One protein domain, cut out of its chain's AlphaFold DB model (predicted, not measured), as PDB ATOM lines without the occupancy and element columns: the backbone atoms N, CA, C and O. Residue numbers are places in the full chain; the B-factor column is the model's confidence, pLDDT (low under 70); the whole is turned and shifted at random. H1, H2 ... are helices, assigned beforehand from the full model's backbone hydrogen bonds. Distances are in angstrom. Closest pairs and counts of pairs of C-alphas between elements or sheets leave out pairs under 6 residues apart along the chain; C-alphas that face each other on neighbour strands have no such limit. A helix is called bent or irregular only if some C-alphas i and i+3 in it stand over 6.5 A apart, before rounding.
ATOM      1  N   GLU A   4    -162.757 189.813  28.813       94.00
ATOM      2  CA  GLU A   4    -163.271 190.546  27.651       94.00
ATOM      3  C   GLU A   4    -163.490 192.036  27.962       94.00
ATOM      4  O   GLU A   4    -163.185 192.892  27.136       94.00
ATOM      5  N   ARG A   5    -163.948 192.384  29.179       94.12
ATOM      6  CA  ARG A   5    -164.091 193.799  29.589       94.12
ATOM      7  C   ARG A   5    -162.750 194.507  29.671       94.12
ATOM      8  O   ARG A   5    -162.642 195.637  29.213       94.12
ATOM      9  N   ARG A   6    -161.740 193.835  30.223       96.12
ATOM     10  CA  ARG A   6    -160.380 194.378  30.309       96.12
ATOM     11  C   ARG A   6    -159.819 194.665  28.919       96.12
ATOM     12  O   ARG A   6    -159.234 195.720  28.706       96.12
ATOM     13  N   HIS A   7    -159.990 193.727  27.989       97.25
ATOM     14  CA  HIS A   7    -159.483 193.876  26.626       97.25
ATOM     15  C   HIS A   7    -160.267 194.927  25.835       97.25
ATOM     16  O   HIS A   7    -159.657 195.707  25.110       97.25
ATOM     17  N   LEU A   8    -161.580 195.053  26.060       94.69
ATOM     18  CA  LEU A   8    -162.363 196.161  25.513       94.69
ATOM     19  C   LEU A   8    -161.890 197.522  26.048       94.69
ATOM     20  O   LEU A   8    -161.708 198.450  25.268       94.69
ATOM     21  N   GLU A   9    -161.665 197.652  27.356       93.44
ATOM     22  CA  GLU A   9    -161.129 198.885  27.952       93.44
ATOM     23  C   GLU A   9    -159.752 199.238  27.379       93.44
ATOM     24  O   GLU A   9    -159.501 200.401  27.065       93.44
ATOM     25  N   ALA A  10    -158.883 198.244  27.180       95.19
ATOM     26  CA  ALA A  10    -157.568 198.442  26.578       95.19
ATOM     27  C   ALA A  10    -157.652 198.863  25.099       95.19
ATOM     28  O   ALA A  10    -156.935 199.775  24.690       95.19
ATOM     29  N   LEU A  11    -158.548 198.253  24.314       94.00
ATOM     30  CA  LEU A  11    -158.813 198.649  22.927       94.00
ATOM     31  C   LEU A  11    -159.325 200.093  22.854       94.00
ATOM     32  O   LEU A  11    -158.832 200.883  22.054       94.00
ATOM     33  N   LEU A  12    -160.273 200.459  23.719       90.38
ATOM     34  CA  LEU A  12    -160.816 201.817  23.801       90.38
ATOM     35  C   LEU A  12    -159.758 202.845  24.212       90.38
ATOM     36  O   LEU A  12    -159.715 203.933  23.641       90.38
ATOM     37  N   ALA A  13    -158.920 202.511  25.196       90.44
ATOM     38  CA  ALA A  13    -157.833 203.374  25.640       90.44
ATOM     39  C   ALA A  13    -156.806 203.585  24.523       90.44
ATOM     40  O   ALA A  13    -156.426 204.723  24.262       90.44
ATOM     41  N   CYS A  14    -156.428 202.515  23.819       92.00
ATOM     42  CA  CYS A  14    -155.555 202.595  22.654       92.00
ATOM     43  C   CYS A  14    -156.181 203.473  21.562       92.00
ATOM     44  O   CYS A  14    -155.553 204.433  21.142       92.00
ATOM     45  N   ALA A  15    -157.453 203.258  21.206       89.31
ATOM     46  CA  ALA A  15    -158.159 204.057  20.197       89.31
ATOM     47  C   ALA A  15    -158.282 205.550  20.551       89.31
ATOM     48  O   ALA A  15    -158.454 206.389  19.665       89.31
ATOM     49  N   ALA A  16    -158.248 205.889  21.841       87.44
ATOM     50  CA  ALA A  16    -158.277 207.268  22.314       87.44
ATOM     51  C   ALA A  16    -156.898 207.952  22.258       87.44
ATOM     52  O   ALA A  16    -156.848 209.181  22.230       87.44
ATOM     53  N   ASP A  17    -155.810 207.183  22.204       89.94
ATOM     54  CA  ASP A  17    -154.421 207.662  22.201       89.94
ATOM     55  C   ASP A  17    -153.842 207.767  20.779       89.94
ATOM     56  O   ASP A  17    -152.692 207.436  20.498       89.94
ATOM     57  N   ALA A  18    -154.676 208.196  19.829       89.56
ATOM     58  CA  ALA A  18    -154.260 208.326  18.442       89.56
ATOM     59  C   ALA A  18    -153.234 209.461  18.269       89.56
ATOM     60  O   ALA A  18    -153.479 210.575  18.748       89.56
ATOM     61  N   PRO A  19    -152.139 209.257  17.505       92.50
ATOM     62  CA  PRO A  19    -151.085 210.256  17.370       92.50
ATOM     63  C   PRO A  19    -151.629 211.543  16.752       92.50
ATOM     64  O   PRO A  19    -152.487 211.514  15.861       92.50
ATOM     65  N   THR A  20    -151.135 212.691  17.214       92.62
ATOM     66  CA  THR A  20    -151.580 213.991  16.697       92.62
ATOM     67  C   THR A  20    -151.052 214.231  15.284       92.62
ATOM     68  O   THR A  20    -150.079 213.621  14.838       92.62
ATOM     69  N   ALA A  21    -151.654 215.181  14.566       92.88
ATOM     70  CA  ALA A  21    -151.153 215.560  13.249       92.88
ATOM     71  C   ALA A  21    -149.715 216.113  13.288       92.88
ATOM     72  O   ALA A  21    -149.015 216.037  12.285       92.88
ATOM     73  N   GLU A  22    -149.280 216.680  14.416       95.50
ATOM     74  CA  GLU A  22    -147.903 217.138  14.619       95.50
ATOM     75  C   GLU A  22    -146.939 215.961  14.755       95.50
ATOM     76  O   GLU A  22    -145.995 215.878  13.973       95.50
ATOM     77  N   MET A  23    -147.259 214.988  15.613       95.25
ATOM     78  CA  MET A  23    -146.463 213.765  15.776       95.25
ATOM     79  C   MET A  23    -146.293 213.008  14.452       95.25
ATOM     80  O   MET A  23    -145.203 212.545  14.135       95.25
ATOM     81  N   ILE A  24    -147.351 212.935  13.635       94.56
ATOM     82  CA  ILE A  24    -147.307 212.274  12.317       94.56
ATOM     83  C   ILE A  24    -146.421 213.037  11.320       94.56
ATOM     84  O   ILE A  24    -145.797 212.418  10.460       94.56
ATOM     85  N   ARG A  25    -146.361 214.375  11.397       94.62
ATOM     86  CA  ARG A  25    -145.454 215.165  10.543       94.62
ATOM     87  C   ARG A  25    -143.995 214.954  10.925       94.62
ATOM     88  O   ARG A  25    -143.149 214.971  10.035       94.62
ATOM     89  N   GLU A  26    -143.713 214.785  12.212       93.44
ATOM     90  CA  GLU A  26    -142.364 214.530  12.720       93.44
ATOM     91  C   GLU A  26    -141.889 213.107  12.402       93.44
ATOM     92  O   GLU A  26    -140.784 212.927  11.883       93.44
ATOM     93  N   ASP A  27    -142.733 212.104  12.654       92.12
ATOM     94  CA  ASP A  27    -142.478 210.706  12.310       92.12
ATOM     95  C   ASP A  27    -143.763 210.027  11.786       92.12
ATOM     96  O   ASP A  27    -144.608 209.612  12.583       92.12
ATOM     97  N   PRO A  28    -143.930 209.851  10.457       91.31
ATOM     98  CA  PRO A  28    -145.132 209.229   9.892       91.31
ATOM     99  C   PRO A  28    -145.344 207.783  10.355       91.31
ATOM    100  O   PRO A  28    -146.477 207.301  10.356       91.31
ATOM    101  N   PHE A  29    -144.285 207.099  10.796       90.06
ATOM    102  CA  PHE A  29    -144.370 205.735  11.313       90.06
ATOM    103  C   PHE A  29    -145.047 205.653  12.691       90.06
ATOM    104  O   PHE A  29    -145.447 204.565  13.092       90.06
ATOM    105  N   GLN A  30    -145.237 206.778  13.396       91.94
ATOM    106  CA  GLN A  30    -146.045 206.828  14.625       91.94
ATOM    107  C   GLN A  30    -147.498 206.424  14.369       91.94
ATOM    108  O   GLN A  30    -148.106 205.772  15.211       91.94
ATOM    109  N   LEU A  31    -148.055 206.788  13.204       92.00
ATOM    110  CA  LEU A  31    -149.408 206.362  12.849       92.00
ATOM    111  C   LEU A  31    -149.466 204.851  12.658       92.00
ATOM    112  O   LEU A  31    -150.363 204.219  13.187       92.00
ATOM    113  N   ILE A  32    -148.497 204.277  11.951       89.88
ATOM    114  CA  ILE A  32    -148.501 202.843  11.658       89.88
ATOM    115  C   ILE A  32    -148.335 202.014  12.937       89.88
ATOM    116  O   ILE A  32    -149.111 201.099  13.178       89.88
ATOM    117  N   ALA A  33    -147.411 202.411  13.817       92.62
ATOM    118  CA  ALA A  33    -147.240 201.766  15.119       92.62
ATOM    119  C   ALA A  33    -148.520 201.830  15.975       92.62
ATOM    120  O   ALA A  33    -148.863 200.876  16.670       92.62
ATOM    121  N   TYR A  34    -149.251 202.947  15.910       93.75
ATOM    122  CA  TYR A  34    -150.563 203.069  16.543       93.75
ATOM    123  C   TYR A  34    -151.598 202.111  15.929       93.75
ATOM    124  O   TYR A  34    -152.355 201.480  16.666       93.75
ATOM    125  N   GLU A  35    -151.622 201.975  14.601       93.00
ATOM    126  CA  GLU A  35    -152.553 201.070  13.920       93.00
ATOM    127  C   GLU A  35    -152.294 199.600  14.302       93.00
ATOM    128  O   GLU A  35    -153.226 198.860  14.623       93.00
ATOM    129  N   HIS A  36    -151.027 199.191  14.384       95.19
ATOM    130  CA  HIS A  36    -150.651 197.856  14.861       95.19
ATOM    131  C   HIS A  36    -151.040 197.623  16.313       95.19
ATOM    132  O   HIS A  36    -151.623 196.588  16.637       95.19
ATOM    133  N   ALA A  37    -150.807 198.603  17.189       95.88
ATOM    134  CA  ALA A  37    -151.232 198.502  18.578       95.88
ATOM    135  C   ALA A  37    -152.750 198.272  18.687       95.88
ATOM    136  O   ALA A  37    -153.189 197.452  19.495       95.88
ATOM    137  N   LEU A  38    -153.564 198.932  17.857       95.12
ATOM    138  CA  LEU A  38    -155.008 198.696  17.812       95.12
ATOM    139  C   LEU A  38    -155.367 197.277  17.370       95.12
ATOM    140  O   LEU A  38    -156.233 196.649  17.987       95.12
ATOM    141  N   GLN A  39    -154.708 196.761  16.335       96.25
ATOM    142  CA  GLN A  39    -154.929 195.391  15.877       96.25
ATOM    143  C   GLN A  39    -154.512 194.349  16.917       96.25
ATOM    144  O   GLN A  39    -155.230 193.370  17.118       96.25
ATOM    145  N   GLU A  40    -153.413 194.568  17.636       98.25
ATOM    146  CA  GLU A  40    -153.012 193.703  18.748       98.25
ATOM    147  C   GLU A  40    -154.073 193.691  19.856       98.25
ATOM    148  O   GLU A  40    -154.442 192.624  20.354       98.25
ATOM    149  N   ARG A  41    -154.637 194.856  20.212       98.06
ATOM    150  CA  ARG A  41    -155.735 194.924  21.197       98.06
ATOM    151  C   ARG A  41    -157.011 194.261  20.699       98.06
ATOM    152  O   ARG A  41    -157.720 193.655  21.503       98.06
ATOM    153  N   LEU A  42    -157.298 194.347  19.402       98.06
ATOM    154  CA  LEU A  42    -158.381 193.582  18.793       98.06
ATOM    155  C   LEU A  42    -158.118 192.077  18.926       98.06
ATOM    156  O   LEU A  42    -159.008 191.362  19.369       98.06
ATOM    157  N   CYS A  43    -156.907 191.603  18.624       98.75
ATOM    158  CA  CYS A  43    -156.539 190.192  18.767       98.75
ATOM    159  C   CYS A  43    -156.747 189.686  20.200       98.75
ATOM    160  O   CYS A  43    -157.357 188.636  20.394       98.75
ATOM    161  N   ASP A  44    -156.326 190.462  21.203       98.75
ATOM    162  CA  ASP A  44    -156.552 190.119  22.613       98.75
ATOM    163  C   ASP A  44    -158.051 190.035  22.964       98.75
ATOM    164  O   ASP A  44    -158.475 189.191  23.757       98.75
ATOM    165  N   LEU A  45    -158.873 190.916  22.384       98.62
ATOM    166  CA  LEU A  45    -160.322 190.905  22.574       98.62
ATOM    167  C   LEU A  45    -160.977 189.688  21.908       98.62
ATOM    168  O   LEU A  45    -161.848 189.066  22.515       98.62
ATOM    169  N   LEU A  46    -160.560 189.344  20.686       98.69
ATOM    170  CA  LEU A  46    -161.053 188.177  19.949       98.69
ATOM    171  C   LEU A  46    -160.704 186.873  20.670       98.69
ATOM    172  O   LEU A  46    -161.557 185.996  20.771       98.69
ATOM    173  N   GLU A  47    -159.495 186.767  21.224       98.69
ATOM    174  CA  GLU A  47    -159.077 185.629  22.048       98.69
ATOM    175  C   GLU A  47    -159.961 185.482  23.289       98.69
ATOM    176  O   GLU A  47    -160.526 184.416  23.531       98.69
ATOM    177  N   ALA A  48    -160.190 186.579  24.016       98.31
ATOM    178  CA  ALA A  48    -161.049 186.563  25.194       98.31
ATOM    179  C   ALA A  48    -162.512 186.197  24.862       98.31
ATOM    180  O   ALA A  48    -163.163 185.504  25.642       98.31
ATOM    181  N   ILE A  49    -163.030 186.625  23.703       97.75
ATOM    182  CA  ILE A  49    -164.350 186.201  23.208       97.75
ATOM    183  C   ILE A  49    -164.343 184.704  22.881       97.75
ATOM    184  O   ILE A  49    -165.265 183.990  23.269       97.75
ATOM    185  N   ALA A  50    -163.305 184.218  22.197       98.00
ATOM    186  CA  ALA A  50    -163.182 182.819  21.803       98.00
ATOM    187  C   ALA A  50    -163.082 181.865  23.007       98.00
ATOM    188  O   ALA A  50    -163.494 180.707  22.900       98.00
ATOM    189  N   ASP A  51    -162.551 182.333  24.137       97.19
ATOM    190  CA  ASP A  51    -162.499 181.605  25.413       97.19
ATOM    191  C   ASP A  51    -163.828 181.639  26.188       97.19
ATOM    192  O   ASP A  51    -164.088 180.754  27.001       97.19
ATOM    193  N   ALA A  52    -164.679 182.639  25.939       95.88
ATOM    194  CA  ALA A  52    -165.982 182.805  26.590       95.88
ATOM    195  C   ALA A  52    -167.145 182.127  25.832       95.88
ATOM    196  O   ALA A  52    -168.271 182.036  26.335       95.88
ATOM    197  N   LEU A  53    -166.907 181.644  24.610       95.88
ATOM    198  CA  LEU A  53    -167.872 180.823  23.879       95.88
ATOM    199  C   LEU A  53    -168.159 179.508  24.634       95.88
ATOM    200  O   LEU A  53    -167.266 178.958  25.276       95.88
ATOM    201  N   PRO A  54    -169.389 178.958  24.554       91.62
ATOM    202  CA  PRO A  54    -170.497 179.379  23.689       91.62
ATOM    203  C   PRO A  54    -171.468 180.413  24.288       91.62
ATOM    204  O   PRO A  54    -172.317 180.910  23.549       91.62
ATOM    205  N   ARG A  55    -171.425 180.689  25.603       82.75
ATOM    206  CA  ARG A  55    -172.508 181.414  26.311       82.75
ATOM    207  C   ARG A  55    -172.070 182.536  27.249       82.75
ATOM    208  O   ARG A  55    -172.919 183.324  27.653       82.75
ATOM    209  N   ASP A  56    -170.791 182.639  27.586       87.94
ATOM    210  CA  ASP A  56    -170.318 183.621  28.568       87.94
ATOM    211  C   ASP A  56    -169.829 184.930  27.930       87.94
ATOM    212  O   ASP A  56    -169.433 185.857  28.645       87.94
ATOM    213  N   VAL A  57    -169.933 185.029  26.598       93.69
ATOM    214  CA  VAL A  57    -169.536 186.194  25.802       93.69
ATOM    215  C   VAL A  57    -170.328 187.434  26.212       93.69
ATOM    216  O   VAL A  57    -171.560 187.463  26.249       93.69
ATOM    217  N   ILE A  58    -169.608 188.516  26.481       93.06
ATOM    218  CA  ILE A  58    -170.207 189.815  26.782       93.06
ATOM    219  C   ILE A  58    -170.671 190.479  25.481       93.06
ATOM    220  O   ILE A  58    -169.887 190.735  24.571       93.06
ATOM    221  N   ARG A  59    -171.961 190.818  25.394       90.62
ATOM    222  CA  ARG A  59    -172.563 191.388  24.176       90.62
ATOM    223  C   ARG A  59    -171.855 192.657  23.699       90.62
ATOM    224  O   ARG A  59    -171.640 192.835  22.503       90.62
ATOM    225  N   GLU A  60    -171.481 193.539  24.620       90.94
ATOM    226  CA  GLU A  60    -170.777 194.776  24.284       90.94
ATOM    227  C   GLU A  60    -169.385 194.512  23.697       90.94
ATOM    228  O   GLU A  60    -168.950 195.252  22.817       90.94
ATOM    229  N   THR A  61    -168.698 193.453  24.141       94.38
ATOM    230  CA  THR A  61    -167.352 193.117  23.658       94.38
ATOM    231  C   THR A  61    -167.410 192.470  22.281       94.38
ATOM    232  O   THR A  61    -166.652 192.877  21.404       94.38
ATOM    233  N   ALA A  62    -168.356 191.549  22.052       95.31
ATOM    234  CA  ALA A  62    -168.604 190.971  20.728       95.31
ATOM    235  C   ALA A  62    -168.968 192.049  19.699       95.31
ATOM    236  O   ALA A  62    -168.402 192.088  18.608       95.31
ATOM    237  N   ARG A  63    -169.841 192.991  20.074       92.69
ATOM    238  CA  ARG A  63    -170.222 194.110  19.206       92.69
ATOM    239  C   ARG A  63    -169.048 195.038  18.897       92.69
ATOM    240  O   ARG A  63    -168.886 195.455  17.756       92.69
ATOM    241  N   ALA A  64    -168.230 195.371  19.894       93.25
ATOM    242  CA  ALA A  64    -167.044 196.197  19.684       93.25
ATOM    243  C   ALA A  64    -166.036 195.520  18.739       93.25
ATOM    244  O   ALA A  64    -165.519 196.169  17.827       93.25
ATOM    245  N   ALA A  65    -165.806 194.216  18.917       96.75
ATOM    246  CA  ALA A  65    -164.969 193.420  18.027       96.75
ATOM    247  C   ALA A  65    -165.519 193.409  16.590       96.75
ATOM    248  O   ALA A  65    -164.778 193.727  15.664       96.75
ATOM    249  N   ALA A  66    -166.820 193.158  16.408       96.56
ATOM    250  CA  ALA A  66    -167.468 193.168  15.094       96.56
ATOM    251  C   ALA A  66    -167.362 194.530  14.384       96.56
ATOM    252  O   ALA A  66    -167.013 194.592  13.208       96.56
ATOM    253  N   LEU A  67    -167.593 195.640  15.096       93.00
ATOM    254  CA  LEU A  67    -167.427 196.988  14.534       93.00
ATOM    255  C   LEU A  67    -165.976 197.264  14.121       93.00
ATOM    256  O   LEU A  67    -165.732 197.870  13.078       93.00
ATOM    257  N   THR A  68    -165.016 196.807  14.923       93.81
ATOM    258  CA  THR A  68    -163.590 197.003  14.641       93.81
ATOM    259  C   THR A  68    -163.167 196.180  13.420       93.81
ATOM    260  O   THR A  68    -162.562 196.726  12.499       93.81
ATOM    261  N   LEU A  69    -163.562 194.905  13.355       96.75
ATOM    262  CA  LEU A  69    -163.332 194.034  12.199       96.75
ATOM    263  C   LEU A  69    -163.977 194.578  10.924       96.75
ATOM    264  O   LEU A  69    -163.368 194.536   9.865       96.75
ATOM    265  N   ARG A  70    -165.192 195.126  11.010       94.81
ATOM    266  CA  ARG A  70    -165.922 195.583   9.824       94.81
ATOM    267  C   ARG A  70    -165.435 196.912   9.264       94.81
ATOM    268  O   ARG A  70    -165.431 197.101   8.051       94.81
ATOM    269  N   PHE A  71    -165.091 197.862  10.126       89.31
ATOM    270  CA  PHE A  71    -164.832 199.232   9.681       89.31
ATOM    271  C   PHE A  71    -163.367 199.622   9.788       89.31
ATOM    272  O   PHE A  71    -162.830 200.243   8.870       89.31
ATOM    273  N   TYR A  72    -162.727 199.268  10.898       90.38
ATOM    274  CA  TYR A  72    -161.365 199.696  11.176       90.38
ATOM    275  C   TYR A  72    -160.338 198.828  10.445       90.38
ATOM    276  O   TYR A  72    -159.484 199.360   9.743       90.38
ATOM    277  N   PHE A  73    -160.464 197.504  10.530       92.94
ATOM    278  CA  PHE A  73    -159.489 196.583   9.945       92.94
ATOM    279  C   PHE A  73    -159.331 196.748   8.410       92.94
ATOM    280  O   PHE A  73    -158.206 196.964   7.955       92.94
ATOM    281  N   PRO A  74    -160.412 196.838   7.606       91.69
ATOM    282  CA  PRO A  74    -160.309 197.183   6.185       91.69
ATOM    283  C   PRO A  74    -159.686 198.556   5.908       91.69
ATOM    284  O   PRO A  74    -159.054 198.771   4.874       91.69
ATOM    285  N   ALA A  75    -159.898 199.537   6.794       89.38
ATOM    286  CA  ALA A  75    -159.317 200.867   6.626       89.38
ATOM    287  C   ALA A  75    -157.799 200.846   6.805       89.38
ATOM    288  O   ALA A  75    -157.100 201.479   6.015       89.38
ATOM    289  N   HIS A  76    -157.310 200.074   7.773       90.94
ATOM    290  CA  HIS A  76    -155.888 199.817   7.941       90.94
ATOM    291  C   HIS A  76    -155.286 199.132   6.702       90.94
ATOM    292  O   HIS A  76    -154.335 199.660   6.131       90.94
ATOM    293  N   ILE A  77    -155.902 198.054   6.196       92.69
ATOM    294  CA  ILE A  77    -155.419 197.366   4.981       92.69
ATOM    295  C   ILE A  77    -155.300 198.339   3.797       92.69
ATOM    296  O   ILE A  77    -154.301 198.350   3.077       92.69
ATOM    297  N   ARG A  78    -156.300 199.210   3.594       91.00
ATOM    298  CA  ARG A  78    -156.242 200.246   2.545       91.00
ATOM    299  C   ARG A  78    -155.137 201.265   2.791       91.00
ATOM    300  O   ARG A  78    -154.491 201.696   1.839       91.00
ATOM    301  N   LEU A  79    -154.913 201.670   4.041       90.50
ATOM    302  CA  LEU A  79    -153.822 202.575   4.395       90.50
ATOM    303  C   LEU A  79    -152.475 201.982   3.961       90.50
ATOM    304  O   LEU A  79    -151.650 202.684   3.370       90.50
ATOM    305  N   GLU A  80    -152.265 200.689   4.168       91.81
ATOM    306  CA  GLU A  80    -151.024 200.034   3.772       91.81
ATOM    307  C   GLU A  80    -150.924 199.840   2.262       91.81
ATOM    308  O   GLU A  80    -149.961 200.288   1.629       91.81
ATOM    309  N   ASN A  81    -151.962 199.256   1.664       92.00
ATOM    310  CA  ASN A  81    -151.993 198.916   0.247       92.00
ATOM    311  C   ASN A  81    -151.929 200.143  -0.666       92.00
ATOM    312  O   ASN A  81    -151.207 200.104  -1.673       92.00
ATOM    313  N   ASP A  82    -152.623 201.225  -0.310       91.31
ATOM    314  CA  ASP A  82    -152.791 202.401  -1.169       91.31
ATOM    315  C   ASP A  82    -151.814 203.536  -0.841       91.31
ATOM    316  O   ASP A  82    -151.631 204.441  -1.662       91.31
ATOM    317  N   ILE A  83    -151.181 203.519   0.340       90.88
ATOM    318  CA  ILE A  83    -150.331 204.629   0.802       90.88
ATOM    319  C   ILE A  83    -148.940 204.150   1.191       90.88
ATOM    320  O   ILE A  83    -147.963 204.589   0.575       90.88
ATOM    321  N   LEU A  84    -148.830 203.262   2.180       89.00
ATOM    322  CA  LEU A  84    -147.529 202.866   2.723       89.00
ATOM    323  C   LEU A  84    -146.701 202.079   1.701       89.00
ATOM    324  O   LEU A  84    -145.578 202.472   1.376       89.00
ATOM    325  N   PHE A  85    -147.256 201.003   1.143       89.44
ATOM    326  CA  PHE A  85    -146.551 200.148   0.189       89.44
ATOM    327  C   PHE A  85    -146.173 200.879  -1.109       89.44
ATOM    328  O   PHE A  85    -145.034 200.723  -1.561       89.44
ATOM    329  N   PRO A  86    -147.022 201.739  -1.709       88.56
ATOM    330  CA  PRO A  86    -146.604 202.571  -2.837       88.56
ATOM    331  C   PRO A  86    -145.471 203.543  -2.488       88.56
ATOM    332  O   PRO A  86    -144.540 203.705  -3.283       88.56
ATOM    333  N   ALA A  87    -145.506 204.153  -1.297       85.88
ATOM    334  CA  ALA A  87    -144.442 205.041  -0.834       85.88
ATOM    335  C   ALA A  87    -143.116 204.292  -0.607       85.88
ATOM    336  O   ALA A  87    -142.049 204.871  -0.806       85.88
ATOM    337  N   LEU A  88    -143.173 203.004  -0.258       80.12
ATOM    338  CA  LEU A  88    -142.016 202.108  -0.140       80.12
ATOM    339  C   LEU A  88    -141.463 201.639  -1.488       80.12
ATOM    340  O   LEU A  88    -140.248 201.535  -1.675       80.12
ATOM    341  N   ALA A  89    -142.344 201.362  -2.446       78.00
ATOM    342  CA  ALA A  89    -141.967 200.766  -3.720       78.00
ATOM    343  C   ALA A  89    -141.103 201.695  -4.592       78.00
ATOM    344  O   ALA A  89    -140.254 201.210  -5.344       78.00
ATOM    345  N   ALA A  90    -141.298 203.018  -4.511       74.56
ATOM    346  CA  ALA A  90    -140.552 203.973  -5.331       74.56
ATOM    347  C   ALA A  90    -139.073 204.130  -4.897       74.56
ATOM    348  O   ALA A  90    -138.202 203.957  -5.755       74.56
ATOM    349  N   PRO A  91    -138.745 204.379  -3.611       69.06
ATOM    350  CA  PRO A  91    -137.356 204.458  -3.145       69.06
ATOM    351  C   PRO A  91    -136.625 203.115  -3.202       69.06
ATOM    352  O   PRO A  91    -135.454 203.064  -3.572       69.06
ATOM    353  N   CYS A  92    -137.315 202.016  -2.890       66.94
ATOM    354  CA  CYS A  92    -136.703 200.693  -2.810       66.94
ATOM    355  C   CYS A  92    -136.876 199.876  -4.104       66.94
ATOM    356  O   CYS A  92    -136.770 198.651  -4.084       66.94
ATOM    357  N   ARG A  93    -137.132 200.517  -5.257       68.50
ATOM    358  CA  ARG A  93    -137.459 199.817  -6.517       68.50
ATOM    359  C   ARG A  93    -136.404 198.790  -6.936       68.50
ATOM    360  O   ARG A  93    -136.751 197.799  -7.573       68.50
ATOM    361  N   ALA A  94    -135.135 199.012  -6.589       68.56
ATOM    362  CA  ALA A  94    -134.035 198.088  -6.869       68.56
ATOM    363  C   ALA A  94    -133.964 196.897  -5.892       68.56
ATOM    364  O   ALA A  94    -133.465 195.837  -6.269       68.56
ATOM    365  N   ASP A  95    -134.515 197.022  -4.684       80.75
ATOM    366  CA  ASP A  95    -134.471 195.989  -3.652       80.75
ATOM    367  C   ASP A  95    -135.503 194.888  -3.942       80.75
ATOM    368  O   ASP A  95    -136.715 195.113  -3.944       80.75
ATOM    369  N   ARG A  96    -135.022 193.680  -4.249       82.94
ATOM    370  CA  ARG A  96    -135.889 192.527  -4.532       82.94
ATOM    371  C   ARG A  96    -136.648 192.062  -3.292       82.94
ATOM    372  O   ARG A  96    -137.814 191.710  -3.437       82.94
ATOM    373  N   GLY A  97    -136.019 192.093  -2.119       82.56
ATOM    374  CA  GLY A  97    -136.627 191.634  -0.873       82.56
ATOM    375  C   GLY A  97    -137.833 192.485  -0.492       82.56
ATOM    376  O   GLY A  97    -138.882 191.939  -0.174       82.56
ATOM    377  N   ILE A  98    -137.733 193.808  -0.640       81.00
ATOM    378  CA  ILE A  98    -138.851 194.721  -0.337       81.00
ATOM    379  C   ILE A  98    -140.024 194.504  -1.292       81.00
ATOM    380  O   ILE A  98    -141.176 194.491  -0.867       81.00
ATOM    381  N   ARG A  99    -139.755 194.291  -2.585       85.38
ATOM    382  CA  ARG A  99    -140.828 194.002  -3.549       85.38
ATOM    383  C   ARG A  99    -141.530 192.680  -3.251       85.38
ATOM    384  O   ARG A  99    -142.744 192.608  -3.402       85.38
ATOM    385  N   GLU A 100    -140.779 191.653  -2.859       88.12
ATOM    386  CA  GLU A 100    -141.337 190.345  -2.500       88.12
ATOM    387  C   GLU A 100    -142.133 190.413  -1.196       88.12
ATOM    388  O   GLU A 100    -143.234 189.876  -1.147       88.12
ATOM    389  N   ALA A 101    -141.641 191.148  -0.195       87.88
ATOM    390  CA  ALA A 101    -142.367 191.405   1.046       87.88
ATOM    391  C   ALA A 101    -143.695 192.133   0.784       87.88
ATOM    392  O   ALA A 101    -144.746 191.646   1.181       87.88
ATOM    393  N   ILE A 102    -143.683 193.237   0.028       88.06
ATOM    394  CA  ILE A 102    -144.909 193.977  -0.320       88.06
ATOM    395  C   ILE A 102    -145.899 193.098  -1.100       88.06
ATOM    396  O   ILE A 102    -147.107 193.193  -0.893       88.06
ATOM    397  N   ALA A 103    -145.411 192.267  -2.026       89.25
ATOM    398  CA  ALA A 103    -146.273 191.369  -2.790       89.25
ATOM    399  C   ALA A 103    -146.917 190.296  -1.900       89.25
ATOM    400  O   ALA A 103    -148.094 189.998  -2.090       89.25
ATOM    401  N   LEU A 104    -146.164 189.758  -0.935       90.56
ATOM    402  CA  LEU A 104    -146.675 188.805   0.045       90.56
ATOM    403  C   LEU A 104    -147.747 189.450   0.933       90.56
ATOM    404  O   LEU A 104    -148.861 188.935   0.958       90.56
ATOM    405  N   ALA A 105    -147.456 190.604   1.546       91.25
ATOM    406  CA  ALA A 105    -148.410 191.321   2.401       91.25
ATOM    407  C   ALA A 105    -149.738 191.573   1.677       91.25
ATOM    408  O   ALA A 105    -150.807 191.203   2.148       91.25
ATOM    409  N   ARG A 106    -149.663 192.096   0.446       91.38
ATOM    410  CA  ARG A 106    -150.846 192.335  -0.392       91.38
ATOM    411  C   ARG A 106    -151.654 191.072  -0.670       91.38
ATOM    412  O   ARG A 106    -152.874 191.148  -0.720       91.38
ATOM    413  N   SER A 107    -150.988 189.935  -0.880       90.81
ATOM    414  CA  SER A 107    -151.686 188.669  -1.122       90.81
ATOM    415  C   SER A 107    -152.378 188.117   0.125       90.81
ATOM    416  O   SER A 107    -153.395 187.443  -0.010       90.81
ATOM    417  N   GLU A 108    -151.854 188.409   1.317       92.50
ATOM    418  CA  GLU A 108    -152.477 188.036   2.593       92.50
ATOM    419  C   GLU A 108    -153.680 188.948   2.894       92.50
ATOM    420  O   GLU A 108    -154.764 188.451   3.196       92.50
ATOM    421  N   HIS A 109    -153.548 190.258   2.649       94.06
ATOM    422  CA  HIS A 109    -154.597 191.253   2.899       94.06
ATOM    423  C   HIS A 109    -155.941 190.960   2.224       94.06
ATOM    424  O   HIS A 109    -156.984 191.184   2.837       94.06
ATOM    425  N   ASP A 110    -155.941 190.453   0.988       88.94
ATOM    426  CA  ASP A 110    -157.188 190.114   0.287       88.94
ATOM    427  C   ASP A 110    -157.983 189.030   1.044       88.94
ATOM    428  O   ASP A 110    -159.212 189.084   1.126       88.94
ATOM    429  N   ALA A 111    -157.286 188.039   1.612       91.88
ATOM    430  CA  ALA A 111    -157.906 186.980   2.402       91.88
ATOM    431  C   ALA A 111    -158.295 187.473   3.804       91.88
ATOM    432  O   ALA A 111    -159.378 187.136   4.293       91.88
ATOM    433  N   ASP A 112    -157.450 188.296   4.423       95.31
ATOM    434  CA  ASP A 112    -157.678 188.820   5.769       95.31
ATOM    435  C   ASP A 112    -158.878 189.778   5.816       95.31
ATOM    436  O   ASP A 112    -159.684 189.706   6.747       95.31
ATOM    437  N   GLU A 113    -159.055 190.640   4.805       93.81
ATOM    438  CA  GLU A 113    -160.206 191.551   4.719       93.81
ATOM    439  C   GLU A 113    -161.526 190.770   4.642       93.81
ATOM    440  O   GLU A 113    -162.471 191.066   5.380       93.81
ATOM    441  N   GLN A 114    -161.580 189.726   3.809       95.31
ATOM    442  CA  GLN A 114    -162.760 188.870   3.692       95.31
ATOM    443  C   GLN A 114    -163.044 188.118   4.999       95.31
ATOM    444  O   GLN A 114    -164.183 188.115   5.475       95.31
ATOM    445  N   ALA A 115    -162.015 187.526   5.614       97.25
ATOM    446  CA  ALA A 115    -162.153 186.819   6.885       97.25
ATOM    447  C   ALA A 115    -162.647 187.747   8.009       97.25
ATOM    448  O   ALA A 115    -163.498 187.352   8.810       97.25
ATOM    449  N   ALA A 116    -162.168 188.993   8.052       97.69
ATOM    450  CA  ALA A 116    -162.606 189.977   9.035       97.69
ATOM    451  C   ALA A 116    -164.102 190.306   8.902       97.69
ATOM    452  O   ALA A 116    -164.807 190.384   9.913       97.69
ATOM    453  N   LEU A 117    -164.608 190.458   7.674       96.62
ATOM    454  CA  LEU A 117    -166.028 190.716   7.422       96.62
ATOM    455  C   LEU A 117    -166.906 189.523   7.819       96.62
ATOM    456  O   LEU A 117    -167.915 189.711   8.502       96.62
ATOM    457  N   GLU A 118    -166.499 188.302   7.466       97.88
ATOM    458  CA  GLU A 118    -167.216 187.079   7.850       97.88
ATOM    459  C   GLU A 118    -167.254 186.888   9.373       97.88
ATOM    460  O   GLU A 118    -168.296 186.546   9.940       97.88
ATOM    461  N   LEU A 119    -166.144 187.166  10.063       98.44
ATOM    462  CA  LEU A 119    -166.087 187.127  11.523       98.44
ATOM    463  C   LEU A 119    -166.954 188.209  12.168       98.44
ATOM    464  O   LEU A 119    -167.582 187.945  13.195       98.44
ATOM    465  N   ALA A 120    -167.017 189.409  11.586       97.75
ATOM    466  CA  ALA A 120    -167.893 190.466  12.077       97.75
ATOM    467  C   ALA A 120    -169.369 190.041  12.015       97.75
ATOM    468  O   ALA A 120    -170.088 190.204  13.002       97.75
ATOM    469  N   ASP A 121    -169.799 189.441  10.902       96.69
ATOM    470  CA  ASP A 121    -171.159 188.910  10.757       96.69
ATOM    471  C   ASP A 121    -171.428 187.769  11.747       96.69
ATOM    472  O   ASP A 121    -172.468 187.740  12.410       96.69
ATOM    473  N   ALA A 122    -170.471 186.851  11.914       96.62
ATOM    474  CA  ALA A 122    -170.611 185.729  12.836       96.62
ATOM    475  C   ALA A 122    -170.689 186.169  14.310       96.62
ATOM    476  O   ALA A 122    -171.462 185.598  15.081       96.62
ATOM    477  N   LEU A 123    -169.941 187.207  14.705       96.12
ATOM    478  CA  LEU A 123    -169.986 187.787  16.054       96.12
ATOM    479  C   LEU A 123    -171.322 188.478  16.362       96.12
ATOM    480  O   LEU A 123    -171.721 188.534  17.528       96.12
ATOM    481  N   GLU A 124    -172.023 188.978  15.347       93.50
ATOM    482  CA  GLU A 124    -173.349 189.589  15.492       93.50
ATOM    483  C   GLU A 124    -174.500 188.572  15.419       93.50
ATOM    484  O   GLU A 124    -175.598 188.847  15.908       93.50
ATOM    485  N   ALA A 125    -174.252 187.379  14.873       92.00
ATOM    486  CA  ALA A 125    -175.234 186.310  14.691       92.00
ATOM    487  C   ALA A 125    -175.496 185.468  15.963       92.00
ATOM    488  O   ALA A 125    -175.565 184.237  15.906       92.00
ATOM    489  N   HIS A 126    -175.659 186.117  17.119       87.19
ATOM    490  CA  HIS A 126    -176.084 185.461  18.364       87.19
ATOM    491  C   HIS A 126    -177.622 185.311  18.437       87.19
ATOM    492  O   HIS A 126    -178.364 186.105  17.849       87.19
ATOM    493  N   ASP A 127    -178.123 184.351  19.213       88.38
ATOM    494  CA  ASP A 127    -179.558 184.200  19.499       88.38
ATOM    495  C   ASP A 127    -180.098 185.273  20.480       88.38
ATOM    496  O   ASP A 127    -179.396 186.217  20.873       88.38
ATOM    497  N   GLU A 128    -181.385 185.178  20.836       83.75
ATOM    498  CA  GLU A 128    -182.039 186.124  21.753       83.75
ATOM    499  C   GLU A 128    -181.432 186.062  23.164       83.75
ATOM    500  O   GLU A 128    -181.311 187.092  23.838       83.75
ATOM    501  N   GLU A 129    -180.982 184.879  23.580       82.94
ATOM    502  CA  GLU A 129    -180.299 184.622  24.844       82.94
ATOM    503  C   GLU A 129    -178.812 185.030  24.827       82.94
ATOM    504  O   GLU A 129    -178.184 185.100  25.885       82.94
ATOM    505  N   GLY A 130    -178.258 185.375  23.658       79.56
ATOM    506  CA  GLY A 130    -176.856 185.762  23.471       79.56
ATOM    507  C   GLY A 130    -175.894 184.589  23.249       79.56
ATOM    508  O   GLY A 130    -174.683 184.782  23.332       79.56
ATOM    509  N   GLY A 131    -176.410 183.392  22.980       87.31
ATOM    510  CA  GLY A 131    -175.641 182.218  22.587       87.31
ATOM    511  C   GLY A 131    -175.310 182.193  21.095       87.31
ATOM    512  O   GLY A 131    -175.976 182.814  20.266       87.31
ATOM    513  N   TYR A 132    -174.276 181.431  20.742       92.25
ATOM    514  CA  TYR A 132    -173.861 181.216  19.355       92.25
ATOM    515  C   TYR A 132    -174.172 179.781  18.924       92.25
ATOM    516  O   TYR A 132    -173.685 178.826  19.532       92.25
ATOM    517  N   ARG A 133    -174.973 179.615  17.860       84.44
ATOM    518  CA  ARG A 133    -175.375 178.281  17.363       84.44
ATOM    519  C   ARG A 133    -174.184 177.459  16.863       84.44
ATOM    520  O   ARG A 133    -174.126 176.268  17.132       84.44
ATOM    521  N   GLU A 134    -173.233 178.110  16.198       91.69
ATOM    522  CA  GLU A 134    -172.014 177.505  15.638       91.69
ATOM    523  C   GLU A 134    -170.775 177.907  16.460       91.69
ATOM    524  O   GLU A 134    -169.742 178.300  15.920       91.69
ATOM    525  N   ALA A 135    -170.886 177.876  17.794       94.94
ATOM    526  CA  ALA A 135    -169.857 178.404  18.693       94.94
ATOM    527  C   ALA A 135    -168.477 177.743  18.535       94.94
ATOM    528  O   ALA A 135    -167.468 178.433  18.645       94.94
ATOM    529  N   GLU A 136    -168.411 176.435  18.265       96.44
ATOM    530  CA  GLU A 136    -167.127 175.757  18.033       96.44
ATOM    531  C   GLU A 136    -166.451 176.259  16.753       96.44
ATOM    532  O   GLU A 136    -165.267 176.595  16.770       96.44
ATOM    533  N   ALA A 137    -167.213 176.382  15.660       97.31
ATOM    534  CA  ALA A 137    -166.706 176.904  14.397       97.31
ATOM    535  C   ALA A 137    -166.270 178.369  14.534       97.31
ATOM    536  O   ALA A 137    -165.170 178.723  14.112       97.31
ATOM    537  N   LEU A 138    -167.077 179.207  15.194       97.69
ATOM    538  CA  LEU A 138    -166.713 180.596  15.483       97.69
ATOM    539  C   LEU A 138    -165.434 180.672  16.329       97.69
ATOM    540  O   LEU A 138    -164.519 181.420  15.997       97.69
ATOM    541  N   GLY A 139    -165.331 179.865  17.387       98.25
ATOM    542  CA  GLY A 139    -164.149 179.813  18.243       98.25
ATOM    543  C   GLY A 139    -162.886 179.356  17.510       98.25
ATOM    544  O   GLY A 139    -161.798 179.834  17.834       98.25
ATOM    545  N   TYR A 140    -163.013 178.463  16.527       98.44
ATOM    546  CA  TYR A 140    -161.913 178.055  15.650       98.44
ATOM    547  C   TYR A 140    -161.489 179.187  14.703       98.44
ATOM    548  O   TYR A 140    -160.303 179.501  14.618       98.44
ATOM    549  N   LEU A 141    -162.449 179.834  14.034       98.44
ATOM    550  CA  LEU A 141    -162.175 180.911  13.076       98.44
ATOM    551  C   LEU A 141    -161.561 182.142  13.753       98.44
ATOM    552  O   LEU A 141    -160.603 182.707  13.232       98.44
ATOM    553  N   LEU A 142    -162.050 182.512  14.943       98.62
ATOM    554  CA  LEU A 142    -161.464 183.591  15.746       98.62
ATOM    555  C   LEU A 142    -159.990 183.310  16.062       98.62
ATOM    556  O   LEU A 142    -159.156 184.194  15.874       98.62
ATOM    557  N   ARG A 143    -159.669 182.080  16.495       98.69
ATOM    558  CA  ARG A 143    -158.294 181.651  16.806       98.69
ATOM    559  C   ARG A 143    -157.392 181.680  15.585       98.69
ATOM    560  O   ARG A 143    -156.320 182.273  15.641       98.69
ATOM    561  N   ALA A 144    -157.855 181.129  14.465       98.38
ATOM    562  CA  ALA A 144    -157.111 181.177  13.212       98.38
ATOM    563  C   ALA A 144    -156.787 182.624  12.797       98.38
ATOM    564  O   ALA A 144    -155.646 182.920  12.443       98.38
ATOM    565  N   PHE A 145    -157.765 183.527  12.906       98.56
ATOM    566  CA  PHE A 145    -157.606 184.928  12.532       98.56
ATOM    567  C   PHE A 145    -156.634 185.678  13.448       98.56
ATOM    568  O   PHE A 145    -155.645 186.221  12.959       98.56
ATOM    569  N   PHE A 146    -156.846 185.685  14.772       98.50
ATOM    570  CA  PHE A 146    -155.978 186.473  15.659       98.50
ATOM    571  C   PHE A 146    -154.539 185.938  15.695       98.50
ATOM    572  O   PHE A 146    -153.597 186.707  15.875       98.50
ATOM    573  N   GLU A 147    -154.337 184.628  15.519       98.25
ATOM    574  CA  GLU A 147    -152.993 184.057  15.416       98.25
ATOM    575  C   GLU A 147    -152.307 184.458  14.108       98.25
ATOM    576  O   GLU A 147    -151.100 184.714  14.114       98.25
ATOM    577  N   SER A 148    -153.055 184.513  13.000       97.06
ATOM    578  CA  SER A 148    -152.548 185.005  11.716       97.06
ATOM    579  C   SER A 148    -152.137 186.468  11.817       97.06
ATOM    580  O   SER A 148    -150.974 186.782  11.566       97.06
ATOM    581  N   GLN A 149    -153.021 187.332  12.326       97.69
ATOM    582  CA  GLN A 149    -152.734 188.761  12.463       97.69
ATOM    583  C   GLN A 149    -151.541 189.036  13.377       97.69
ATOM    584  O   GLN A 149    -150.680 189.836  13.031       97.69
ATOM    585  N   ARG A 150    -151.415 188.334  14.512       98.12
ATOM    586  CA  ARG A 150    -150.237 188.484  15.386       98.12
ATOM    587  C   ARG A 150    -148.931 188.136  14.669       98.12
ATOM    588  O   ARG A 150    -147.920 188.796  14.902       98.12
ATOM    589  N   ARG A 151    -148.926 187.112  13.805       96.94
ATOM    590  CA  ARG A 151    -147.744 186.768  12.992       96.94
ATOM    591  C   ARG A 151    -147.482 187.803  11.904       96.94
ATOM    592  O   ARG A 151    -146.318 188.135  11.695       96.94
ATOM    593  N   HIS A 152    -148.534 188.294  11.256       95.62
ATOM    594  CA  HIS A 152    -148.447 189.314  10.220       95.62
ATOM    595  C   HIS A 152    -147.839 190.610  10.778       95.62
ATOM    596  O   HIS A 152    -146.761 191.009  10.344       95.62
ATOM    597  N   ILE A 153    -148.415 191.155  11.856       95.25
ATOM    598  CA  ILE A 153    -147.916 192.357  12.551       95.25
ATOM    599  C   ILE A 153    -146.458 192.173  12.988       95.25
ATOM    600  O   ILE A 153    -145.607 193.027  12.740       95.25
ATOM    601  N   ALA A 154    -146.129 191.035  13.613       95.44
ATOM    602  CA  ALA A 154    -144.761 190.761  14.047       95.44
ATOM    603  C   ALA A 154    -143.775 190.715  12.867       95.44
ATOM    604  O   ALA A 154    -142.634 191.166  12.992       95.44
ATOM    605  N   TRP A 155    -144.191 190.171  11.724       93.88
ATOM    606  CA  TRP A 155    -143.385 190.158  10.509       93.88
ATOM    607  C   TRP A 155    -143.210 191.569   9.928       93.88
ATOM    608  O   TRP A 155    -142.084 191.945   9.599       93.88
ATOM    609  N   GLU A 156    -144.255 192.390   9.877       91.19
ATOM    610  CA  GLU A 156    -144.156 193.767   9.384       91.19
ATOM    611  C   GLU A 156    -143.250 194.641  10.257       91.19
ATOM    612  O   GLU A 156    -142.346 195.310   9.743       91.19
ATOM    613  N   GLU A 157    -143.406 194.563  11.579       90.44
ATOM    614  CA  GLU A 157    -142.589 195.303  12.549       90.44
ATOM    615  C   GLU A 157    -141.110 194.897  12.523       90.44
ATOM    616  O   GLU A 157    -140.223 195.717  12.778       90.44
ATOM    617  N   THR A 158    -140.806 193.633  12.209       90.00
ATOM    618  CA  THR A 158    -139.424 193.118  12.234       90.00
ATOM    619  C   THR A 158    -138.739 193.109  10.872       90.00
ATOM    620  O   THR A 158    -137.507 193.147  10.815       90.00
ATOM    621  N   VAL A 159    -139.502 193.092   9.778       83.50
ATOM    622  CA  VAL A 159    -138.977 193.000   8.410       83.50
ATOM    623  C   VAL A 159    -139.330 194.248   7.611       83.50
ATOM    624  O   VAL A 159    -138.432 194.961   7.164       83.50
ATOM    625  N   VAL A 160    -140.618 194.547   7.444       81.56
ATOM    626  CA  VAL A 160    -141.081 195.588   6.515       81.56
ATOM    627  C   VAL A 160    -140.698 196.986   7.006       81.56
ATOM    628  O   VAL A 160    -140.117 197.767   6.248       81.56
ATOM    629  N   PHE A 161    -140.949 197.320   8.273       81.38
ATOM    630  CA  PHE A 161    -140.739 198.679   8.786       81.38
ATOM    631  C   PHE A 161    -139.289 199.068   9.056       81.38
ATOM    632  O   PHE A 161    -138.923 200.206   8.743       81.38
ATOM    633  N   PRO A 162    -138.415 198.190   9.574       82.50
ATOM    634  CA  PRO A 162    -136.996 198.507   9.667       82.50
ATOM    635  C   PRO A 162    -136.409 198.818   8.284       82.50
ATOM    636  O   PRO A 162    -135.682 199.804   8.115       82.50
ATOM    637  N   MET A 163    -136.806 198.047   7.268       74.38
ATOM    638  CA  MET A 163    -136.434 198.300   5.878       74.38
ATOM    639  C   MET A 163    -137.031 199.621   5.372       74.38
ATOM    640  O   MET A 163    -136.297 200.450   4.824       74.38
ATOM    641  N   ALA A 164    -138.312 199.881   5.649       73.00
ATOM    642  CA  ALA A 164    -138.989 201.134   5.321       73.00
ATOM    643  C   ALA A 164    -138.252 202.359   5.869       73.00
ATOM    644  O   ALA A 164    -137.900 203.275   5.125       73.00
ATOM    645  N   ARG A 165    -137.943 202.365   7.167       78.69
ATOM    646  CA  ARG A 165    -137.250 203.480   7.827       78.69
ATOM    647  C   ARG A 165    -135.868 203.743   7.221       78.69
ATOM    648  O   ARG A 165    -135.459 204.903   7.138       78.69
ATOM    649  N   SER A 166    -135.175 202.697   6.765       78.88
ATOM    650  CA  SER A 166    -133.843 202.806   6.153       78.88
ATOM    651  C   SER A 166    -133.853 203.356   4.717       78.88
ATOM    652  O   SER A 166    -132.929 204.072   4.335       78.88
ATOM    653  N   CYS A 167    -134.912 203.091   3.938       73.25
ATOM    654  CA  CYS A 167    -135.044 203.536   2.543       73.25
ATOM    655  C   CYS A 167    -135.509 205.001   2.387       73.25
ATOM    656  O   CYS A 167    -135.367 205.585   1.309       73.25
ATOM    657  N   PHE A 168    -136.137 205.595   3.406       79.25
ATOM    658  CA  PHE A 168    -136.838 206.874   3.261       79.25
ATOM    659  C   PHE A 168    -135.922 208.091   3.442       79.25
ATOM    660  O   PHE A 168    -135.435 208.363   4.547       79.25
ATOM    661  N   SER A 169    -135.784 208.895   2.380       82.12
ATOM    662  CA  SER A 169    -135.198 210.239   2.454       82.12
ATOM    663  C   SER A 169    -136.085 211.196   3.275       82.12
ATOM    664  O   SER A 169    -137.290 210.956   3.389       82.12
ATOM    665  N   PRO A 170    -135.552 212.313   3.812       84.69
ATOM    666  CA  PRO A 170    -136.366 213.293   4.538       84.69
ATOM    667  C   PRO A 170    -137.568 213.819   3.735       84.69
ATOM    668  O   PRO A 170    -138.658 213.947   4.282       84.69
ATOM    669  N   SER A 171    -137.397 214.050   2.426       85.12
ATOM    670  CA  SER A 171    -138.496 214.472   1.541       85.12
ATOM    671  C   SER A 171    -139.570 213.389   1.420       85.12
ATOM    672  O   SER A 171    -140.749 213.687   1.574       85.12
ATOM    673  N   ALA A 172    -139.170 212.127   1.227       85.88
ATOM    674  CA  ALA A 172    -140.109 211.010   1.121       85.88
ATOM    675  C   ALA A 172    -140.917 210.804   2.415       85.88
ATOM    676  O   ALA A 172    -142.094 210.451   2.359       85.88
ATOM    677  N   ARG A 173    -140.318 211.068   3.588       88.31
ATOM    678  CA  ARG A 173    -141.049 211.049   4.870       88.31
ATOM    679  C   ARG A 173    -142.087 212.163   4.942       88.31
ATOM    680  O   ARG A 173    -143.200 211.909   5.388       88.31
ATOM    681  N   GLY A 174    -141.747 213.364   4.471       90.88
ATOM    682  CA  GLY A 174    -142.693 214.479   4.376       90.88
ATOM    683  C   GLY A 174    -143.880 214.168   3.459       90.88
ATOM    684  O   GLY A 174    -145.030 214.414   3.831       90.88
ATOM    685  N   ASP A 175    -143.619 213.559   2.301       91.06
ATOM    686  CA  ASP A 175    -144.661 213.152   1.350       91.06
ATOM    687  C   ASP A 175    -145.585 212.073   1.935       91.06
ATOM    688  O   ASP A 175    -146.811 212.175   1.815       91.06
ATOM    689  N   LEU A 176    -145.010 211.077   2.623       90.50
ATOM    690  CA  LEU A 176    -145.765 210.041   3.333       90.50
ATOM    691  C   LEU A 176    -146.627 210.645   4.444       90.50
ATOM    692  O   LEU A 176    -147.827 210.385   4.482       90.50
ATOM    693  N   ALA A 177    -146.061 211.502   5.299       93.56
ATOM    694  CA  ALA A 177    -146.816 212.177   6.354       93.56
ATOM    695  C   ALA A 177    -148.007 212.961   5.782       93.56
ATOM    696  O   ALA A 177    -149.132 212.856   6.277       93.56
ATOM    697  N   ALA A 178    -147.799 213.698   4.687       92.94
ATOM    698  CA  ALA A 178    -148.870 214.427   4.020       92.94
ATOM    699  C   ALA A 178    -149.950 213.491   3.447       92.94
ATOM    700  O   ALA A 178    -151.138 213.822   3.497       92.94
ATOM    701  N   ALA A 179    -149.570 212.332   2.901       92.25
ATOM    702  CA  ALA A 179    -150.513 211.337   2.392       92.25
ATOM    703  C   ALA A 179    -151.342 210.685   3.507       92.25
ATOM    704  O   ALA A 179    -152.568 210.634   3.388       92.25
ATOM    705  N   LEU A 180    -150.700 210.281   4.607       91.25
ATOM    706  CA  LEU A 180    -151.358 209.696   5.778       91.25
ATOM    707  C   LEU A 180    -152.360 210.669   6.411       91.25
ATOM    708  O   LEU A 180    -153.501 210.300   6.683       91.25
ATOM    709  N   LEU A 181    -151.987 211.943   6.567       91.06
ATOM    710  CA  LEU A 181    -152.896 212.965   7.095       91.06
ATOM    711  C   LEU A 181    -154.110 213.191   6.185       91.06
ATOM    712  O   LEU A 181    -155.231 213.301   6.678       91.06
ATOM    713  N   ARG A 182    -153.915 213.214   4.858       88.75
ATOM    714  CA  ARG A 182    -155.033 213.315   3.904       88.75
ATOM    715  C   ARG A 182    -155.963 212.109   3.981       88.75
ATOM    716  O   ARG A 182    -157.171 212.290   3.871       88.75
ATOM    717  N   HIS A 183    -155.416 210.906   4.130       85.12
ATOM    718  CA  HIS A 183    -156.217 209.696   4.289       85.12
ATOM    719  C   HIS A 183    -157.042 209.755   5.567       85.12
ATOM    720  O   HIS A 183    -158.256 209.598   5.506       85.12
ATOM    721  N   ARG A 184    -156.417 210.118   6.690       80.19
ATOM    722  CA  ARG A 184    -157.102 210.254   7.976       80.19
ATOM    723  C   ARG A 184    -158.254 211.261   7.927       80.19
ATOM    724  O   ARG A 184    -159.340 210.935   8.374       80.19
ATOM    725  N   MET A 185    -158.058 212.415   7.284       74.50
ATOM    726  CA  MET A 185    -159.133 213.400   7.073       74.50
ATOM    727  C   MET A 185    -160.279 212.890   6.183       74.50
ATOM    728  O   MET A 185    -161.416 213.330   6.316       74.50
ATOM    729  N   ARG A 186    -159.997 212.011   5.213       68.44
ATOM    730  CA  ARG A 186    -161.025 211.431   4.324       68.44
ATOM    731  C   ARG A 186    -161.770 210.279   4.986       68.44
ATOM    732  O   ARG A 186    -162.944 210.074   4.698       68.44
ATOM    733  N   CYS A 187    -161.084 209.553   5.859       62.28
ATOM    734  CA  CYS A 187    -161.621 208.473   6.669       62.28
ATOM    735  C   CYS A 187    -162.255 208.964   7.978       62.28
ATOM    736  O   CYS A 187    -162.539 208.134   8.833       62.28
ATOM    737  N   ASP A 188    -162.576 210.260   8.105       50.78
ATOM    738  CA  ASP A 188    -163.405 210.840   9.179       50.78
ATOM    739  C   ASP A 188    -164.879 210.337   9.150       50.78
ATOM    740  O   ASP A 188    -165.823 211.039   9.517       50.78
ATOM    741  N   SER A 189    -165.113 209.074   8.777       45.06
ATOM    742  CA  SER A 189    -166.061 208.249   9.524       45.06
ATOM    743  C   SER A 189    -165.582 208.249  10.976       45.06
ATOM    744  O   SER A 189    -164.450 207.858  11.226       45.06
ATOM    745  N   GLN A 190    -166.406 208.778  11.886       53.16
ATOM    746  CA  GLN A 190    -166.150 208.944  13.325       53.16
ATOM    747  C   GLN A 190    -164.994 208.074  13.865       53.16
ATOM    748  O   GLN A 190    -165.078 206.855  13.713       53.16
ATOM    749  N   PRO A 191    -163.968 208.658  14.532       63.66
ATOM    750  CA  PRO A 191    -162.862 207.909  15.128       63.66
ATOM    751  C   PRO A 191    -163.368 206.635  15.798       63.66
ATOM    752  O   PRO A 191    -164.404 206.695  16.459       63.66
ATOM    753  N   LEU A 192    -162.662 205.509  15.668       64.62
ATOM    754  CA  LEU A 192    -163.080 204.233  16.266       64.62
ATOM    755  C   LEU A 192    -163.489 204.408  17.742       64.62
ATOM    756  O   LEU A 192    -164.498 203.867  18.177       64.62
ATOM    757  N   ALA A 193    -162.794 205.279  18.481       59.41
ATOM    758  CA  ALA A 193    -163.170 205.692  19.831       59.41
ATOM    759  C   ALA A 193    -164.590 206.292  19.940       59.41
ATOM    760  O   ALA A 193    -165.315 205.964  20.872       59.41
ATOM    761  N   ILE A 194    -165.017 207.148  19.008       58.66
ATOM    762  CA  ILE A 194    -166.379 207.699  18.934       58.66
ATOM    763  C   ILE A 194    -167.385 206.623  18.523       58.66
ATOM    764  O   ILE A 194    -168.416 206.531  19.183       58.66
ATOM    765  N   LEU A 195    -167.088 205.805  17.505       62.50
ATOM    766  CA  LEU A 195    -167.967 204.713  17.059       62.50
ATOM    767  C   LEU A 195    -168.225 203.706  18.191       62.50
ATOM    768  O   LEU A 195    -169.354 203.269  18.412       62.50
ATOM    769  N   LEU A 196    -167.188 203.377  18.958       65.31
ATOM    770  CA  LEU A 196    -167.303 202.494  20.112       65.31
ATOM    771  C   LEU A 196    -167.953 203.212  21.319       65.31
ATOM    772  O   LEU A 196    -168.775 202.619  22.018       65.31
ATOM    773  N   ALA A 197    -167.667 204.500  21.561       58.88
ATOM    774  CA  ALA A 197    -168.214 205.252  22.700       58.88
ATOM    775  C   ALA A 197    -169.683 205.686  22.543       58.88
ATOM    776  O   ALA A 197    -170.398 205.779  23.550       58.88
ATOM    777  N   SER A 198    -170.158 205.971  21.324       53.53
ATOM    778  CA  SER A 198    -171.573 206.284  21.067       53.53
ATOM    779  C   SER A 198    -172.463 205.083  21.373       53.53
ATOM    780  O   SER A 198    -173.541 205.245  21.946       53.53
ATOM    781  N   GLU A 199    -171.973 203.877  21.096       52.53
ATOM    782  CA  GLU A 199    -172.736 202.639  21.236       52.53
ATOM    783  C   GLU A 199    -172.732 202.076  22.664       52.53
ATOM    784  O   GLU A 199    -173.772 201.604  23.135       52.53
TER     785      GLU A 199
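Overview. This is residues 4 to 199 of the 218 residues of the protein "Hemerythrin-like domain-containing protein" of Afifella marina DSM 2698 (UniProt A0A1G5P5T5). Four long helices, H3, H4, H5 and H6, run side by side in an elongated up-and-down bundle, with the shorter H1 along H3 as its fifth member. The short helices H2, H7 and H8 pack on the side of the bundle away from H5 and H6: H7 on one end of H4 with H2 beside it, H8 near the other end of H4. The printed part has 196 residues with eight named helices, H1 to H8 in chain order, and no named strand; the class is all helix. It is compact, with a radius of gyration of the C-alphas of 17.6 A, and spans 56 by 33 by 23 A.

Along the chain. H1, residues 4 to 16, begins at C-alpha 4 (-163.271, 190.546, 27.651) and is 18.2 A long. H2 is residues 21 to 26. H3, residues 29 to 52, is 35.0 A long. H4, residues 59 to 89, is 42.5 A long and has a kink of 28 degrees near residue 69; it is only just irregular, with C-alphas 82 and 85 6.8 A apart. H5, residues 96 to 124, is 42.6 A long, with a kink of 26 degrees near residue 111. H6, residues 135 to 167, is 45.9 A long, with a kink of 30 degrees near residue 156; it is only just irregular, with C-alphas 158 and 161 6.7 A apart. H7, residues 170 to 186, is 24.7 A long. H8, residues 192 to 199, ends at C-alpha 199 (-172.736, 202.639, 21.236).

Arrangement. H1 and H3 touch, closest at the C-alphas of His 7 and Leu 45, 5.1 A, at a shallow tilt of 15 degrees, opposite ways. H4 is the hub, touching five helices. H4 and H5, a helical hairpin, touch at a shallow tilt of 19 degrees, the closest C-alphas being those of Ala 66 and Ala 120, 4.1 A. H3 and H6 touch, closest at the C-alphas of Ala 50 and Gly 139, 4.8 A; H6 does so with residues 138 to 153 alone. H7 touches H2, closest at the C-alphas of Ala 177 and Arg 25, 5.3 A. H8 touches H1, closest at the C-alphas of Ala 193 and Ala 15, 5.3 A. H1 and H5 are apart. Every O i to N i+4 pair is within hydrogen-bond range in H1, H2, H3 and H7; the figures are 22 of 27 in H4, 22 of 25 in H5, 27 of 29 in H6 and 3 of 4 in H8.

Size, cuts and confidence. The two C-alphas farthest apart, those of Ala 94 and Glu 129, are 57.7 A apart. The printed part has no cut, and no link is long. The mean pLDDT of the printed part is 88.6; residues 91 to 94 and 186 to 199 are under 70.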